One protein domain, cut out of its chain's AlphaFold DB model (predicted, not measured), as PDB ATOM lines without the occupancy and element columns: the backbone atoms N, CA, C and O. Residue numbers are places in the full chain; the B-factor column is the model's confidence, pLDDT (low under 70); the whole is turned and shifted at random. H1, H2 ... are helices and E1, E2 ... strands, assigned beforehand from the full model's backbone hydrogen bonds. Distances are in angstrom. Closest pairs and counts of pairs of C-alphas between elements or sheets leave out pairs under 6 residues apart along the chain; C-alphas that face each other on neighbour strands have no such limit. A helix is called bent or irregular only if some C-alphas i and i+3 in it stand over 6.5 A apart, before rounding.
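What this domain is: This is residues 4 to 132 of the 229 residues of an uncharacterized protein of Cryomorpha ignava (UniProt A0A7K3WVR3). A strongly twisted sheet of six strands curls round helix H2, and a long two-stranded arm runs out from it through the far parts of E3 and E6 to the small hairpin of E4 and E5. H1 is on the same face of the sheet as H2, and H3 packs on H1 while only grazing the sheet. The printed part has 129 residues, with three named helices and eight named strands in the order H1 H2 E1 E2 E3 E4 E5 E6 E7 H3 E8, and its class is mixed, helices and strands. The large sheet is mixed, in the order E1, E2, E3, E6, E7, E8, with E7 and E8 parallel; E4 and E5 form a separate antiparallel sheet. The whole is loose, with a radius of gyration of the C-alphas of 18.8 A, and only just elongated, spanning 69 by 35 by 24 A.

How they stand to each other: H1, residues 4 to 10, and H2, residues 14 to 24, are close but not clearly touching: their closest C-alphas, of Val 10 and Thr 16, are 6.7 A apart. They run the same way at a steep tilt of 60 degrees. E1, residues 30 to 35, E2, residues 38 to 46, and E3, residues 49 to 59, form a meander, each strand the antiparallel neighbour of the one before. N 33 and O 40 are 2.9 A apart in the hairpin of E1 and E2, and N 43 and O 51 are 2.9 A apart in the hairpin of E2 and E3. E3 bends by 51 degrees at residue 52. E4, residues 65 to 68, and E5, residues 74 to 77, are a hairpin, with N 67 and O 75 at 2.8 A. E5 runs on into E6, residues 80 to 93, across a break of 2 residues at 36 degrees. E6 is antiparallel to E3 at 164 degrees, with N 56 and O 83 within hydrogen-bond range at 2.8 A. E7, residues 101 to 106, forms a hairpin with E6, with N 91 and O 103 at 2.8 A. H3, residues 108 to 119, touches H1 about perpendicular to it, at 77 degrees; the closest C-alphas, of Gln 5 and Ser 113, are 5.1 A apart. H3 only grazes the sheet, with its residues 108 to 114. E8, residues 128 to 131, is parallel to E7 at 31 degrees, with N 130 and O 104 at 2.8 A; E7, H3 and E8 form a strand-helix-strand unit, two parallel neighbour strands with a helix between, whose crossover is right-handed. H1 and H2 are on the same face of the sheet, an arrangement of two layers, helices over one face; the closest C-alphas of H2 and E3, of Val 20 and Ile 50, are 7.2 A apart. Every O i to N i+4 pair is within hydrogen-bond range in H1 and H2, and 6 of 8 are in H3.

Where its parts are: H1 begins at C-alpha 4, at (30.720, 47.827, 52.987). H2 is 15.5 A long from first to last C-alpha, E2 24.8 A and E3 29.8 A. E6, the longest strand with 14 residues, measures 38.2 A and ends at C-alpha 93, at (28.826, 28.190, 33.472). H3 measures 17.7 A and is irregular, with C-alphas 109 and 112 7.5 A apart. E8 ends at C-alpha 131, at (25.595, 32.668, 48.699).

The domain as a whole: The two C-alphas farthest apart, of Glu 71 and Leu 97, are 71.1 A from each other. The printed part has no cut and no long link; the links E6 to E7 and H3 to E8 are short, and the others are tight. The mean pLDDT of the printed part is 91.1, with residues 95 to 99 and residue 125 under 70.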
ATOM      1  N   ASN A   4      31.034  49.192  53.415       93.94
ATOM      2  CA  ASN A   4      30.720  47.827  52.987       93.94
ATOM      3  C   ASN A   4      29.610  47.797  51.930       93.94
ATOM      4  O   ASN A   4      29.706  47.031  50.978       93.94
ATOM      5  N   GLN A   5      28.603  48.673  52.022       96.00
ATOM      6  CA  GLN A   5      27.593  48.818  50.968       96.00
ATOM      7  C   GLN A   5      28.195  49.351  49.660       96.00
ATOM      8  O   GLN A   5      27.826  48.860  48.597       96.00
ATOM      9  N   LYS A   6      29.121  50.322  49.713       96.00
ATOM     10  CA  LYS A   6      29.830  50.816  48.518       96.00
ATOM     11  C   LYS A   6      30.626  49.688  47.859       96.00
ATOM     12  O   LYS A   6      30.367  49.379  46.701       96.00
ATOM     13  N   ILE A   7      31.486  49.012  48.625       96.75
ATOM     14  CA  ILE A   7      32.284  47.856  48.182       96.75
ATOM     15  C   ILE A   7      31.384  46.778  47.563       96.75
ATOM     16  O   ILE A   7      31.605  46.351  46.434       96.75
ATOM     17  N   THR A   8      30.314  46.398  48.264       97.06
ATOM     18  CA  THR A   8      29.371  45.372  47.793       97.06
ATOM     19  C   THR A   8      28.678  45.790  46.500       97.06
ATOM     20  O   THR A   8      28.474  44.959  45.623       97.06
ATOM     21  N   SER A   9      28.329  47.072  46.343       96.44
ATOM     22  CA  SER A   9      27.623  47.553  45.150       96.44
ATOM     23  C   SER A   9      28.440  47.424  43.861       96.44
ATOM     24  O   SER A   9      27.847  47.199  42.806       96.44
ATOM     25  N   VAL A  10      29.779  47.455  43.941       96.88
ATOM     26  CA  VAL A  10      30.675  47.307  42.779       96.88
ATOM     27  C   VAL A  10      30.483  45.958  42.078       96.88
ATOM     28  O   VAL A  10      30.577  45.895  40.853       96.88
ATOM     29  N   LEU A  11      30.115  44.899  42.816       96.69
ATOM     30  CA  LEU A  11      29.790  43.576  42.256       96.69
ATOM     31  C   LEU A  11      28.578  43.590  41.302       96.69
ATOM     32  O   LEU A  11      28.368  42.651  40.541       96.69
ATOM     33  N   PHE A  12      27.749  44.630  41.360       95.50
ATOM     34  CA  PHE A  12      26.490  44.710  40.614       95.50
ATOM     35  C   PHE A  12      26.485  45.832  39.578       95.50
ATOM     36  O   PHE A  12      25.520  45.974  38.826       95.50
ATOM     37  N   MET A  13      27.544  46.642  39.521       94.75
ATOM     38  CA  MET A  13      27.640  47.721  38.548       94.75
ATOM     39  C   MET A  13      27.695  47.147  37.134       94.75
ATOM     40  O   MET A  13      28.439  46.206  36.849       94.75
ATOM     41  N   LYS A  14      26.917  47.748  36.227       93.06
ATOM     42  CA  LYS A  14      26.877  47.345  34.817       93.06
ATOM     43  C   LYS A  14      28.276  47.329  34.203       93.06
ATOM     44  O   LYS A  14      28.617  46.377  33.513       93.06
ATOM     45  N   GLU A  15      29.083  48.349  34.490       94.06
ATOM     46  CA  GLU A  15      30.462  48.427  34.011       94.06
ATOM     47  C   GLU A  15      31.317  47.251  34.502       94.06
ATOM     48  O   GLU A  15      31.982  46.606  33.691       94.06
ATOM     49  N   THR A  16      31.247  46.909  35.793       95.94
ATOM     50  CA  THR A  16      31.944  45.738  36.345       95.94
ATOM     51  C   THR A  16      31.532  44.459  35.622       95.94
ATOM     52  O   THR A  16      32.391  43.702  35.173       95.94
ATOM     53  N   ILE A  17      30.227  44.226  35.456       94.62
ATOM     54  CA  ILE A  17      29.700  43.020  34.801       94.62
ATOM     55  C   ILE A  17      30.119  42.962  33.323       94.62
ATOM     56  O   ILE A  17      30.485  41.895  32.823       94.62
ATOM     57  N   ASP A  18      30.093  44.092  32.616       93.56
ATOM     58  CA  ASP A  18      30.519  44.175  31.218       93.56
ATOM     59  C   ASP A  18      32.024  43.867  31.084       93.56
ATOM     60  O   ASP A  18      32.422  43.100  30.202       93.56
ATOM     61  N   ARG A  19      32.857  44.358  32.013       95.62
ATOM     62  CA  ARG A  19      34.290  44.022  32.077       95.62
ATOM     63  C   ARG A  19      34.528  42.546  32.405       95.62
ATOM     64  O   ARG A  19      35.371  41.925  31.764       95.62
ATOM     65  N   VAL A  20      33.759  41.949  33.318       95.69
ATOM     66  CA  VAL A  20      33.814  40.503  33.625       95.69
ATOM     67  C   VAL A  20      33.509  39.664  32.382       95.69
ATOM     68  O   VAL A  20      34.263  38.745  32.057       95.69
ATOM     69  N   LYS A  21      32.448  40.006  31.638       93.56
ATOM     70  CA  LYS A  21      32.093  39.340  30.370       93.56
ATOM     71  C   LYS A  21      33.240  39.398  29.364       93.56
ATOM     72  O   LYS A  21      33.607  38.382  28.776       93.56
ATOM     73  N   GLN A  22      33.834  40.578  29.182       93.75
ATOM     74  CA  GLN A  22      34.991  40.754  28.302       93.75
ATOM     75  C   GLN A  22      36.202  39.942  28.786       93.75
ATOM     76  O   GLN A  22      36.911  39.332  27.986       93.75
ATOM     77  N   GLN A  23      36.420  39.884  30.099       96.00
ATOM     78  CA  GLN A  23      37.551  39.185  30.694       96.00
ATOM     79  C   GLN A  23      37.463  37.658  30.543       96.00
ATOM     80  O   GLN A  23      38.478  37.014  30.245       96.00
ATOM     81  N   PHE A  24      36.264  37.077  30.646       94.62
ATOM     82  CA  PHE A  24      36.032  35.672  30.290       94.62
ATOM     83  C   PHE A  24      36.302  35.404  28.799       94.62
ATOM     84  O   PHE A  24      36.984  34.435  28.464       94.62
ATOM     85  N   ASN A  25      35.896  36.316  27.910       88.81
ATOM     86  CA  ASN A  25      36.029  36.206  26.449       88.81
ATOM     87  C   ASN A  25      37.437  36.524  25.888       88.81
ATOM     88  O   ASN A  25      37.544  37.027  24.771       88.81
ATOM     89  N   LYS A  26      38.512  36.172  26.616       83.25
ATOM     90  CA  LYS A  26      39.952  36.422  26.316       83.25
ATOM     91  C   LYS A  26      40.558  37.726  26.863       83.25
ATOM     92  O   LYS A  26      41.653  38.092  26.446       83.25
ATOM     93  N   GLY A  27      39.922  38.407  27.812       84.12
ATOM     94  CA  GLY A  27      40.568  39.555  28.459       84.12
ATOM     95  C   GLY A  27      41.742  39.175  29.383       84.12
ATOM     96  O   GLY A  27      41.974  37.985  29.653       84.12
ATOM     97  N   PRO A  28      42.490  40.186  29.863       93.12
ATOM     98  CA  PRO A  28      43.729  40.007  30.620       93.12
ATOM     99  C   PRO A  28      43.497  39.328  31.975       93.12
ATOM    100  O   PRO A  28      42.371  39.217  32.462       93.12
ATOM    101  N   GLN A  29      44.580  38.876  32.612       95.62
ATOM    102  CA  GLN A  29      44.500  38.232  33.926       95.62
ATOM    103  C   GLN A  29      44.031  39.199  35.023       95.62
ATOM    104  O   GLN A  29      43.315  38.786  35.927       95.62
ATOM    105  N   ILE A  30      44.407  40.477  34.943       97.12
ATOM    106  CA  ILE A  30      44.046  41.509  35.919       97.12
ATOM    107  C   ILE A  30      43.447  42.706  35.178       97.12
ATOM    108  O   ILE A  30      44.011  43.151  34.179       97.12
ATOM    109  N   ILE A  31      42.328  43.233  35.680       97.69
ATOM    110  CA  ILE A  31      41.731  44.500  35.238       97.69
ATOM    111  C   ILE A  31      41.553  45.397  36.469       97.69
ATOM    112  O   ILE A  31      40.800  45.015  37.366       97.69
ATOM    113  N   PRO A  32      42.209  46.567  36.543       96.94
ATOM    114  CA  PRO A  32      41.954  47.529  37.608       96.94
ATOM    115  C   PRO A  32      40.588  48.199  37.418       96.94
ATOM    116  O   PRO A  32      40.142  48.429  36.288       96.94
ATOM    117  N   LEU A  33      39.944  48.521  38.535       96.38
ATOM    118  CA  LEU A  33      38.715  49.307  38.615       96.38
ATOM    119  C   LEU A  33      38.902  50.378  39.691       96.38
ATOM    120  O   LEU A  33      39.580  50.129  40.683       96.38
ATOM    121  N   GLU A  34      38.276  51.532  39.517       96.12
ATOM    122  CA  GLU A  34      38.288  52.607  40.507       96.12
ATOM    123  C   GLU A  34      36.843  53.046  40.705       96.12
ATOM    124  O   GLU A  34      36.224  53.552  39.774       96.12
ATOM    125  N   GLU A  35      36.287  52.797  41.888       95.75
ATOM    126  CA  GLU A  35      34.887  53.097  42.186       95.75
ATOM    127  C   GLU A  35      34.761  53.666  43.593       95.75
ATOM    128  O   GLU A  35      35.296  53.112  44.552       95.75
ATOM    129  N   PHE A  36      34.017  54.760  43.744       94.00
ATOM    130  CA  PHE A  36      33.832  55.442  45.033       94.00
ATOM    131  C   PHE A  36      35.142  55.851  45.741       94.00
ATOM    132  O   PHE A  36      35.194  55.788  46.972       94.00
ATOM    133  N   ASP A  37      36.165  56.253  44.977       93.62
ATOM    134  CA  ASP A  37      37.529  56.549  45.459       93.62
ATOM    135  C   ASP A  37      38.212  55.341  46.136       93.62
ATOM    136  O   ASP A  37      39.037  55.485  47.041       93.62
ATOM    137  N   ILE A  38      37.811  54.131  45.738       94.88
ATOM    138  CA  ILE A  38      38.395  52.867  46.174       94.88
ATOM    139  C   ILE A  38      38.890  52.128  44.932       94.88
ATOM    140  O   ILE A  38      38.131  51.856  43.998       94.88
ATOM    141  N   THR A  39      40.161  51.743  44.951       96.44
ATOM    142  CA  THR A  39      40.733  50.860  43.938       96.44
ATOM    143  C   THR A  39      40.254  49.430  44.167       96.44
ATOM    144  O   THR A  39      40.330  48.902  45.275       96.44
ATOM    145  N   PHE A  40      39.826  48.765  43.102       98.06
ATOM    146  CA  PHE A  40      39.549  47.333  43.058       98.06
ATOM    147  C   PHE A  40      40.321  46.688  41.910       98.06
ATOM    148  O   PHE A  40      40.871  47.355  41.027       98.06
ATOM    149  N   ARG A  41      40.315  45.359  41.870       97.62
ATOM    150  CA  ARG A  41      40.716  44.624  40.670       97.62
ATOM    151  C   ARG A  41      39.802  43.445  40.399       97.62
ATOM    152  O   ARG A  41      39.365  42.763  41.321       97.62
ATOM    153  N   LEU A  42      39.587  43.169  39.120       98.38
ATOM    154  CA  LEU A  42      39.123  41.871  38.659       98.38
ATOM    155  C   LEU A  42      40.340  40.991  38.389       98.38
ATOM    156  O   LEU A  42      41.164  41.318  37.531       98.38
ATOM    157  N   TYR A  43      40.451  39.878  39.101       97.88
ATOM    158  CA  TYR A  43      41.521  38.904  38.934       97.88
ATOM    159  C   TYR A  43      40.955  37.601  38.372       97.88
ATOM    160  O   TYR A  43      40.044  37.024  38.955       97.88
ATOM    161  N   LYS A  44      41.490  37.133  37.243       96.94
ATOM    162  CA  LYS A  44      41.096  35.895  36.559       96.94
ATOM    163  C   LYS A  44      42.113  34.778  36.836       96.94
ATOM    164  O   LYS A  44      43.011  34.569  36.015       96.94
ATOM    165  N   PRO A  45      42.015  34.058  37.967       94.00
ATOM    166  CA  PRO A  45      42.919  32.951  38.277       94.00
ATOM    167  C   PRO A  45      42.703  31.743  37.359       94.00
ATOM    168  O   PRO A  45      43.647  31.011  37.079       94.00
ATOM    169  N   THR A  46      41.478  31.537  36.858       93.50
ATOM    170  CA  THR A  46      41.143  30.428  35.955       93.50
ATOM    171  C   THR A  46      40.236  30.900  34.821       93.50
ATOM    172  O   THR A  46      39.654  31.978  34.870       93.50
ATOM    173  N   ASN A  47      40.047  30.069  33.795       91.88
ATOM    174  CA  ASN A  47      39.129  30.383  32.692       91.88
ATOM    175  C   ASN A  47      37.645  30.414  33.098       91.88
ATOM    176  O   ASN A  47      36.812  30.827  32.297       91.88
ATOM    177  N   PHE A  48      37.320  29.968  34.312       93.81
ATOM    178  CA  PHE A  48      35.948  29.822  34.799       93.81
ATOM    179  C   PHE A  48      35.663  30.656  36.044       93.81
ATOM    180  O   PHE A  48      34.539  30.620  36.536       93.81
ATOM    181  N   ASN A  49      36.656  31.390  36.548       96.25
ATOM    182  CA  ASN A  49      36.545  32.158  37.775       96.25
ATOM    183  C   ASN A  49      37.222  33.524  37.644       96.25
ATOM    184  O   ASN A  49      38.373  33.606  37.210       96.25
ATOM    185  N   ILE A  50      36.517  34.574  38.064       98.25
ATOM    186  CA  ILE A  50      37.047  35.933  38.203       98.25
ATOM    187  C   ILE A  50      36.686  36.453  39.591       98.25
ATOM    188  O   ILE A  50      35.510  36.610  39.902       98.25
ATOM    189  N   ASN A  51      37.684  36.776  40.402       98.31
ATOM    190  CA  ASN A  51      37.498  37.414  41.698       98.31
ATOM    191  C   ASN A  51      37.374  38.926  41.505       98.31
ATOM    192  O   ASN A  51      38.155  39.506  40.750       98.31
ATOM    193  N   LEU A  52      36.447  39.572  42.211       98.44
ATOM    194  CA  LEU A  52      36.532  41.011  42.463       98.44
ATOM    195  C   LEU A  52      37.189  41.202  43.828       98.44
ATOM    196  O   LEU A  52      36.723  40.647  44.824       98.44
ATOM    197  N   GLU A  53      38.279  41.958  43.866       98.19
ATOM    198  CA  GLU A  53      39.129  42.084  45.045       98.19
ATOM    199  C   GLU A  53      39.367  43.551  45.408       98.19
ATOM    200  O   GLU A  53      39.511  44.407  44.532       98.19
ATOM    201  N   VAL A  54      39.438  43.823  46.710       97.25
ATOM    202  CA  VAL A  54      39.726  45.136  47.301       97.25
ATOM    203  C   VAL A  54      41.070  45.070  48.042       97.25
ATOM    204  O   VAL A  54      41.365  44.040  48.658       97.25
ATOM    205  N   PRO A  55      41.927  46.104  47.987       95.81
ATOM    206  CA  PRO A  55      43.186  46.094  48.703       95.81
ATOM    207  C   PRO A  55      42.914  46.360  50.183       95.81
ATOM    208  O   PRO A  55      42.248  47.325  50.557       95.81
ATOM    209  N   ILE A  56      43.452  45.499  51.034       94.06
ATOM    210  CA  ILE A  56      43.378  45.621  52.484       94.06
ATOM    211  C   ILE A  56      44.776  45.908  53.008       94.06
ATOM    212  O   ILE A  56      45.745  45.259  52.616       94.06
ATOM    213  N   LYS A  57      44.872  46.887  53.909       92.12
ATOM    214  CA  LYS A  57      46.101  47.251  54.611       92.12
ATOM    215  C   LYS A  57      45.929  46.942  56.091       92.12
ATOM    216  O   LYS A  57      45.061  47.517  56.742       92.12
ATOM    217  N   MET A  58      46.770  46.062  56.624       89.81
ATOM    218  CA  MET A  58      46.714  45.635  58.023       89.81
ATOM    219  C   MET A  58      48.051  45.828  58.727       89.81
ATOM    220  O   MET A  58      49.093  45.589  58.116       89.81
ATOM    221  N   PRO A  59      48.048  46.253  59.999       87.50
ATOM    222  CA  PRO A  59      49.261  46.272  60.796       87.50
ATOM    223  C   PRO A  59      49.708  44.845  61.110       87.50
ATOM    224  O   PRO A  59      48.888  43.968  61.384       87.50
ATOM    225  N   ILE A  60      51.019  44.633  61.106       85.06
ATOM    226  CA  ILE A  60      51.638  43.427  61.645       85.06
ATOM    227  C   ILE A  60      51.887  43.698  63.127       85.06
ATOM    228  O   ILE A  60      52.681  44.569  63.495       85.06
ATOM    229  N   GLU A  61      51.161  43.003  63.992       78.75
ATOM    230  CA  GLU A  61      51.354  43.137  65.435       78.75
ATOM    231  C   GLU A  61      52.755  42.660  65.853       78.75
ATOM    232  O   GLU A  61      53.383  41.866  65.159       78.75
ATOM    233  N   GLY A  62      53.296  43.221  66.937       75.25
ATOM    234  CA  GLY A  62      54.679  42.961  67.366       75.25
ATOM    235  C   GLY A  62      55.768  43.716  66.588       75.25
ATOM    236  O   GLY A  62      56.928  43.655  66.967       75.25
ATOM    237  N   THR A  63      55.417  44.486  65.549       80.38
ATOM    238  CA  THR A  63      56.373  45.313  64.772       80.38
ATOM    239  C   THR A  63      56.320  46.803  65.126       80.38
ATOM    240  O   THR A  63      56.648  47.658  64.303       80.38
ATOM    241  N   SER A  64      55.812  47.125  66.320       82.19
ATOM    242  CA  SER A  64      55.730  48.512  66.784       82.19
ATOM    243  C   SER A  64      57.099  48.970  67.271       82.19
ATOM    244  O   SER A  64      57.637  48.389  68.207       82.19
ATOM    245  N   GLU A  65      57.626  50.019  66.656       84.25
ATOM    246  CA  GLU A  65      58.873  50.671  67.047       84.25
ATOM    247  C   GLU A  65      58.576  52.118  67.434       84.25
ATOM    248  O   GLU A  65      57.913  52.841  66.682       84.25
ATOM    249  N   ASP A  66      59.068  52.544  68.596       86.44
ATOM    250  CA  ASP A  66      59.075  53.957  68.961       86.44
ATOM    251  C   ASP A  66      60.082  54.686  68.068       86.44
ATOM    252  O   ASP A  66      61.269  54.355  68.031       86.44
ATOM    253  N   VAL A  67      59.601  55.685  67.338       86.38
ATOM    254  CA  VAL A  67      60.407  56.493  66.429       86.38
ATOM    255  C   VAL A  67      60.292  57.949  66.845       86.38
ATOM    256  O   VAL A  67      59.196  58.485  67.007       86.38
ATOM    257  N   ASP A  68      61.439  58.596  67.012       84.94
ATOM    258  CA  ASP A  68      61.519  60.039  67.194       84.94
ATOM    259  C   ASP A  68      61.603  60.711  65.816       84.94
ATOM    260  O   ASP A  68      62.551  60.485  65.061       84.94
ATOM    261  N   PHE A  69      60.591  61.503  65.467       83.56
ATOM    262  CA  PHE A  69      60.527  62.263  64.217       83.56
ATOM    263  C   PHE A  69      61.119  63.677  64.370       83.56
ATOM    264  O   PHE A  69      60.825  64.566  63.567       83.56
ATOM    265  N   GLY A  70      61.952  63.907  65.392       84.81
ATOM    266  CA  GLY A  70      62.620  65.182  65.632       84.81
ATOM    267  C   GLY A  70      61.618  66.265  66.025       84.81
ATOM    268  O   GLY A  70      60.896  66.129  67.009       84.81
ATOM    269  N   GLU A  71      61.536  67.342  65.239       83.56
ATOM    270  CA  GLU A  71      60.611  68.463  65.494       83.56
ATOM    271  C   GLU A  71      59.124  68.057  65.462       83.56
ATOM    272  O   GLU A  71      58.284  68.747  66.035       83.56
ATOM    273  N   LEU A  72      58.793  66.924  64.829       80.75
ATOM    274  CA  LEU A  72      57.435  66.367  64.778       80.75
ATOM    275  C   LEU A  72      57.079  65.521  66.018       80.75
ATOM    276  O   LEU A  72      55.932  65.093  66.158       80.75
ATOM    277  N   GLY A  73      58.036  65.298  66.924       84.81
ATOM    278  CA  GLY A  73      57.856  64.549  68.164       84.81
ATOM    279  C   GLY A  73      57.972  63.029  68.010       84.81
ATOM    280  O   GLY A  73      58.396  62.501  66.983       84.81
ATOM    281  N   LYS A  74      57.599  62.307  69.070       86.50
ATOM    282  CA  LYS A  74      57.665  60.840  69.129       86.50
ATOM    283  C   LYS A  74      56.395  60.209  68.571       86.50
ATOM    284  O   LYS A  74      55.291  60.660  68.874       86.50
ATOM    285  N   GLY A  75      56.543  59.129  67.814       84.44
ATOM    286  CA  GLY A  75      55.432  58.329  67.316       84.44
ATOM    287  C   GLY A  75      55.765  56.843  67.276       84.44
ATOM    288  O   GLY A  75      56.880  56.432  67.577       84.44
ATOM    289  N   ILE A  76      54.781  56.036  66.885       82.62
ATOM    290  CA  ILE A  76      54.932  54.585  66.753       82.62
ATOM    291  C   ILE A  76      54.886  54.236  65.270       82.62
ATOM    292  O   ILE A  76      53.885  54.481  64.590       82.62
ATOM    293  N   LYS A  77      55.955  53.624  64.769       83.12
ATOM    294  CA  LYS A  77      55.989  53.026  63.437       83.12
ATOM    295  C   LYS A  77      55.558  51.567  63.544       83.12
ATOM    296  O   LYS A  77      56.022  50.851  64.419       83.12
ATOM    297  N   ARG A  78      54.668  51.123  62.654       85.31
ATOM    298  CA  ARG A  78      54.254  49.716  62.536       85.31
ATOM    299  C   ARG A  78      54.508  49.226  61.125       85.31
ATOM    300  O   ARG A  78      54.238  49.954  60.165       85.31
ATOM    301  N   SER A  79      54.981  47.992  60.994       87.50
ATOM    302  CA  SER A  79      55.005  47.337  59.690       87.50
ATOM    303  C   SER A  79      53.577  47.033  59.258       87.50
ATOM    304  O   SER A  79      52.731  46.640  60.062       87.50
ATOM    305  N   MET A  80      53.301  47.243  57.976       89.31
ATOM    306  CA  MET A  80      51.986  47.021  57.389       89.31
ATOM    307  C   MET A  80      52.114  45.952  56.313       89.31
ATOM    308  O   MET A  80      53.066  45.968  55.536       89.31
ATOM    309  N   VAL A  81      51.133  45.063  56.233       91.50
ATOM    310  CA  VAL A  81      50.956  44.160  55.100       91.50
ATOM    311  C   VAL A  81      49.794  44.650  54.252       91.50
ATOM    312  O   VAL A  81      48.757  45.065  54.774       91.50
ATOM    313  N   MET A  82      49.986  44.618  52.939       94.06
ATOM    314  CA  MET A  82      48.940  44.886  51.964       94.06
ATOM    315  C   MET A  82      48.662  43.617  51.173       94.06
ATOM    316  O   MET A  82      49.588  42.913  50.767       94.06
ATOM    317  N   PHE A  83      47.390  43.302  50.977       95.62
ATOM    318  CA  PHE A  83      46.965  42.149  50.192       95.62
ATOM    319  C   PHE A  83      45.609  42.418  49.547       95.62
ATOM    320  O   PHE A  83      44.841  43.264  50.000       95.62
ATOM    321  N   TRP A  84      45.323  41.698  48.468       96.75
ATOM    322  CA  TRP A  84      44.032  41.769  47.797       96.75
ATOM    323  C   TRP A  84      43.082  40.775  48.446       96.75
ATOM    324  O   TRP A  84      43.378  39.581  48.510       96.75
ATOM    325  N   LYS A  85      41.950  41.272  48.939       96.50
ATOM    326  CA  LYS A  85      40.908  40.462  49.556       96.50
ATOM    327  C   LYS A  85      39.730  40.320  48.593       96.50
ATOM    328  O   LYS A  85      39.203  41.343  48.154       96.50
ATOM    329  N   PRO A  86      39.297  39.095  48.260       97.25
ATOM    330  CA  PRO A  86      38.091  38.902  47.471       97.25
ATOM    331  C   PRO A  86      36.862  39.379  48.243       97.25
ATOM    332  O   PRO A  86      36.750  39.158  49.445       97.25
ATOM    333  N   ILE A  87      35.934  40.021  47.536       97.38
ATOM    334  CA  ILE A  87      34.622  40.420  48.077       97.38
ATOM    335  C   ILE A  87      33.482  39.552  47.529       97.38
ATOM    336  O   ILE A  87      32.421  39.393  48.130       97.38
ATOM    337  N   GLY A  88      33.739  38.946  46.378       97.88
ATOM    338  CA  GLY A  88      32.886  38.016  45.666       97.88
ATOM    339  C   GLY A  88      33.606  37.573  44.399       97.88
ATOM    340  O   GLY A  88      34.677  38.088  44.060       97.88
ATOM    341  N   PHE A  89      33.031  36.615  43.691       98.31
ATOM    342  CA  PHE A  89      33.608  36.119  42.450       98.31
ATOM    343  C   PHE A  89      32.537  35.686  41.459       98.31
ATOM    344  O   PHE A  89      31.460  35.205  41.816       98.31
ATOM    345  N   TYR A  90      32.860  35.848  40.188       97.75
ATOM    346  CA  TYR A  90      32.029  35.456  39.071       97.75
ATOM    347  C   TYR A  90      32.479  34.097  38.564       97.75
ATOM    348  O   TYR A  90      33.673  33.859  38.379       97.75
ATOM    349  N   THR A  91      31.514  33.231  38.287       96.25
ATOM    350  CA  THR A  91      31.747  31.931  37.663       96.25
ATOM    351  C   THR A  91      31.095  31.873  36.299       96.25
ATOM    352  O   THR A  91      29.936  32.266  36.152       96.25
ATOM    353  N   LEU A  92      31.823  31.336  35.324       93.75
ATOM    354  CA  LEU A  92      31.299  31.065  33.991       93.75
ATOM    355  C   LEU A  92      30.760  29.634  33.936       93.75
ATOM    356  O   LEU A  92      31.533  28.674  34.006       93.75
ATOM    357  N   LYS A  93      29.444  29.480  33.782       87.44
ATOM    358  CA  LYS A  93      28.826  28.190  33.472       87.44
ATOM    359  C   LYS A  93      28.745  28.023  31.968       87.44
ATOM    360  O   LYS A  93      27.985  28.716  31.297       87.44
ATOM    361  N   ARG A  94      29.522  27.070  31.456       77.06
ATOM    362  CA  ARG A  94      29.409  26.663  30.060       77.06
ATOM    363  C   ARG A  94      28.185  25.792  29.877       77.06
ATOM    364  O   ARG A  94      28.105  24.712  30.459       77.06
ATOM    365  N   ASN A  95      27.277  26.251  29.033       68.44
ATOM    366  CA  ASN A  95      26.152  25.460  28.575       68.44
ATOM    367  C   ASN A  95      26.458  24.972  27.157       68.44
ATOM    368  O   ASN A  95      26.776  25.755  26.273       68.44
ATOM    369  N   LEU A  96      26.347  23.663  26.924       63.59
ATOM    370  CA  LEU A  96      26.580  23.066  25.599       63.59
ATOM    371  C   LEU A  96      25.549  23.511  24.541       63.59
ATOM    372  O   LEU A  96      25.784  23.323  23.352       63.59
ATOM    373  N   LEU A  97      24.409  24.063  24.972       61.69
ATOM    374  CA  LEU A  97      23.228  24.329  24.140       61.69
ATOM    375  C   LEU A  97      22.742  25.790  24.176       61.69
ATOM    376  O   LEU A  97      21.807  26.131  23.457       61.69
ATOM    377  N   SER A  98      23.338  26.657  25.000       59.59
ATOM    378  CA  SER A  98      22.946  28.067  25.139       59.59
ATOM    379  C   SER A  98      24.169  28.959  25.341       59.59
ATOM    380  O   SER A  98      25.286  28.462  25.468       59.59
ATOM    381  N   SER A  99      23.971  30.280  25.370       66.12
ATOM    382  CA  SER A  99      25.029  31.210  25.775       66.12
ATOM    383  C   SER A  99      25.560  30.855  27.163       66.12
ATOM    384  O   SER A  99      24.787  30.432  28.028       66.12
ATOM    385  N   ASP A 100      26.867  31.035  27.360       75.69
ATOM    386  CA  ASP A 100      27.495  30.882  28.667       75.69
ATOM    387  C   ASP A 100      26.845  31.840  29.675       75.69
ATOM    388  O   ASP A 100      26.714  33.042  29.415       75.69
ATOM    389  N   ASP A 101      26.469  31.304  30.833       86.50
ATOM    390  CA  ASP A 101      25.838  32.076  31.896       86.50
ATOM    391  C   ASP A 101      26.878  32.483  32.939       86.50
ATOM    392  O   ASP A 101      27.699  31.678  33.389       86.50
ATOM    393  N   ILE A 102      26.827  33.749  33.348       92.50
ATOM    394  CA  ILE A 102      27.652  34.267  34.439       92.50
ATOM    395  C   ILE A 102      26.812  34.275  35.710       92.50
ATOM    396  O   ILE A 102      25.746  34.890  35.764       92.50
ATOM    397  N   GLU A 103      27.325  33.622  36.746       95.12
ATOM    398  CA  GLU A 103      26.773  33.686  38.097       95.12
ATOM    399  C   GLU A 103      27.734  34.456  39.006       95.12
ATOM    400  O   GLU A 103      28.952  34.327  38.883       95.12
ATOM    401  N   LEU A 104      27.186  35.244  39.926       97.12
ATOM    402  CA  LEU A 104      27.936  35.942  40.964       97.12
ATOM    403  C   LEU A 104      27.794  35.192  42.289       97.12
ATOM    404  O   LEU A 104      26.686  34.908  42.734       97.12
ATOM    405  N   ASN A 105      28.913  34.924  42.949       98.00
ATOM    406  CA  ASN A 105      28.978  34.321  44.271       98.00
ATOM    407  C   ASN A 105      29.490  35.376  45.252       98.00
ATOM    408  O   ASN A 105      30.549  35.968  45.031       98.00
ATOM    409  N   ILE A 106      28.731  35.632  46.316       97.50
ATOM    410  CA  ILE A 106      29.093  36.618  47.339       97.50
ATOM    411  C   ILE A 106      29.700  35.930  48.562       97.50
ATOM    412  O   ILE A 106      29.264  34.842  48.947       97.50
ATOM    413  N   LEU A 107      30.706  36.567  49.163       97.94
ATOM    414  CA  LEU A 107      31.288  36.091  50.414       97.94
ATOM    415  C   LEU A 107      30.463  36.543  51.623       97.94
ATOM    416  O   LEU A 107      29.821  37.598  51.588       97.94
ATOM    417  N   LYS A 108      30.522  35.761  52.706       97.88
ATOM    418  CA  LYS A 108      29.702  35.960  53.908       97.88
ATOM    419  C   LYS A 108      29.815  37.362  54.505       97.88
ATOM    420  O   LYS A 108      28.796  37.930  54.889       97.88
ATOM    421  N   GLU A 109      31.010  37.954  54.506       97.44
ATOM    422  CA  GLU A 109      31.257  39.318  55.008       97.44
ATOM    423  C   GLU A 109      30.381  40.401  54.350       97.44
ATOM    424  O   GLU A 109      30.091  41.428  54.964       97.44
ATOM    425  N   TYR A 110      29.929  40.170  53.115       97.56
ATOM    426  CA  TYR A 110      29.196  41.153  52.314       97.56
ATOM    427  C   TYR A 110      27.704  40.820  52.145       97.56
ATOM    428  O   TYR A 110      26.968  41.597  51.531       97.56
ATOM    429  N   GLU A 111      27.218  39.712  52.714       97.38
ATOM    430  CA  GLU A 111      25.819  39.278  52.578       97.38
ATOM    431  C   GLU A 111      24.818  40.280  53.166       97.38
ATOM    432  O   GLU A 111      23.839  40.621  52.504       97.38
ATOM    433  N   ASP A 112      25.081  40.813  54.361       96.81
ATOM    434  CA  ASP A 112      24.177  41.777  55.006       96.81
ATOM    435  C   ASP A 112      24.101  43.089  54.212       96.81
ATOM    436  O   ASP A 112      23.048  43.725  54.101       96.81
ATOM    437  N   SER A 113      25.224  43.487  53.602       97.19
ATOM    438  CA  SER A 113      25.270  44.653  52.717       97.19
ATOM    439  C   SER A 113      24.465  44.408  51.443       97.19
ATOM    440  O   SER A 113      23.711  45.291  51.037       97.19
ATOM    441  N   LEU A 114      24.559  43.216  50.847       95.94
ATOM    442  CA  LEU A 114      23.736  42.804  49.707       95.94
ATOM    443  C   LEU A 114      22.240  42.857  50.047       95.94
ATOM    444  O   LEU A 114      21.464  43.455  49.297       95.94
ATOM    445  N   ASP A 115      21.837  42.269  51.171       95.31
ATOM    446  CA  ASP A 115      20.429  42.205  51.568       95.31
ATOM    447  C   ASP A 115      19.877  43.614  51.856       95.31
ATOM    448  O   ASP A 115      18.803  43.977  51.367       95.31
ATOM    449  N   SER A 116      20.664  44.464  52.523       95.81
ATOM    450  CA  SER A 116      20.330  45.874  52.755       95.81
ATOM    451  C   SER A 116      20.189  46.677  51.453       95.81
ATOM    452  O   SER A 116      19.256  47.470  51.301       95.81
ATOM    453  N   LEU A 117      21.085  46.471  50.481       95.25
ATOM    454  CA  LEU A 117      21.037  47.149  49.181       95.25
ATOM    455  C   LEU A 117      19.829  46.724  48.341       95.25
ATOM    456  O   LEU A 117      19.229  47.573  47.677       95.25
ATOM    457  N   ARG A 118      19.452  45.439  48.394       93.44
ATOM    458  CA  ARG A 118      18.244  44.912  47.739       93.44
ATOM    459  C   ARG A 118      16.978  45.522  48.318       93.44
ATOM    460  O   ARG A 118      16.152  46.009  47.557       93.44
ATOM    461  N   GLN A 119      16.853  45.561  49.645       93.75
ATOM    462  CA  GLN A 119      15.700  46.176  50.316       93.75
ATOM    463  C   GLN A 119      15.544  47.662  49.958       93.75
ATOM    464  O   GLN A 119      14.431  48.170  49.860       93.75
ATOM    465  N   GLN A 120      16.660  48.354  49.718       93.81
ATOM    466  CA  GLN A 120      16.676  49.759  49.305       93.81
ATOM    467  C   GLN A 120      16.516  49.965  47.789       93.81
ATOM    468  O   GLN A 120      16.579  51.107  47.340       93.81
ATOM    469  N   ASN A 121      16.357  48.899  46.993       90.94
ATOM    470  CA  ASN A 121      16.333  48.937  45.524       90.94
ATOM    471  C   ASN A 121      17.556  49.639  44.898       90.94
ATOM    472  O   ASN A 121      17.460  50.257  43.840       90.94
ATOM    473  N   LYS A 122      18.721  49.564  45.558       88.88
ATOM    474  CA  LYS A 122      19.962  50.220  45.099       88.88
ATOM    475  C   LYS A 122      20.817  49.354  44.186       88.88
ATOM    476  O   LYS A 122      21.792  49.845  43.627       88.88
ATOM    477  N   ILE A 123      20.464  48.082  44.048       86.75
ATOM    478  CA  ILE A 123      21.092  47.153  43.119       86.75
ATOM    479  C   ILE A 123      20.002  46.403  42.365       86.75
ATOM    480  O   ILE A 123      19.042  45.911  42.956       86.75
ATOM    481  N   SER A 124      20.166  46.306  41.052       73.19
ATOM    482  CA  SER A 124      19.418  45.392  40.201       73.19
ATOM    483  C   SER A 124      20.439  44.545  39.453       73.19
ATOM    484  O   SER A 124      21.432  45.050  38.938       73.19
ATOM    485  N   SER A 125      20.240  43.233  39.464       69.50
ATOM    486  CA  SER A 125      21.166  42.295  38.844       69.50
ATOM    487  C   SER A 125      20.390  41.378  37.927       69.50
ATOM    488  O   SER A 125      19.487  40.675  38.377       69.50
ATOM    489  N   SER A 126      20.755  41.379  36.648       77.88
ATOM    490  CA  SER A 126      20.290  40.379  35.686       77.88
ATOM    491  C   SER A 126      21.046  39.056  35.814       77.88
ATOM    492  O   SER A 126      20.592  38.049  35.281       77.88
ATOM    493  N   ILE A 127      22.180  39.044  36.526       87.75
ATOM    494  CA  ILE A 127      22.943  37.827  36.802       87.75
ATOM    495  C   ILE A 127      22.444  37.157  38.080       87.75
ATOM    496  O   ILE A 127      22.072  37.823  39.055       87.75
ATOM    497  N   LYS A 128      22.454  35.823  38.071       92.19
ATOM    498  CA  LYS A 128      22.094  35.002  39.226       92.19
ATOM    499  C   LYS A 128      23.125  35.180  40.338       92.19
ATOM    500  O   LYS A 128      24.325  35.220  40.077       92.19
ATOM    501  N   ILE A 129      22.634  35.274  41.571       94.69
ATOM    502  CA  ILE A 129      23.443  35.535  42.763       94.69
ATOM    503  C   ILE A 129      23.353  34.328  43.690       94.69
ATOM    504  O   ILE A 129      22.255  33.939  44.086       94.69
ATOM    505  N   ASN A 130      24.504  33.782  44.063       96.38
ATOM    506  CA  ASN A 130      24.644  32.667  44.985       96.38
ATOM    507  C   ASN A 130      25.318  33.143  46.282       96.38
ATOM    508  O   ASN A 130      26.230  33.974  46.250       96.38
ATOM    509  N   LYS A 131      24.889  32.583  47.414       97.00
ATOM    510  CA  LYS A 131      25.595  32.668  48.699       97.00
ATOM    511  C   LYS A 131      26.351  31.358  48.909       97.00
ATOM    512  O   LYS A 131      25.821  30.292  48.591       97.00
ATOM    513  N   LEU A 132      27.582  31.442  49.400       97.31
ATOM    514  CA  LEU A 132      28.387  30.264  49.716       97.31
ATOM    515  C   LEU A 132      27.848  29.549  50.959       97.31
ATOM    516  O   LEU A 132      27.261  30.167  51.849       97.31
TER     517      LEU A 132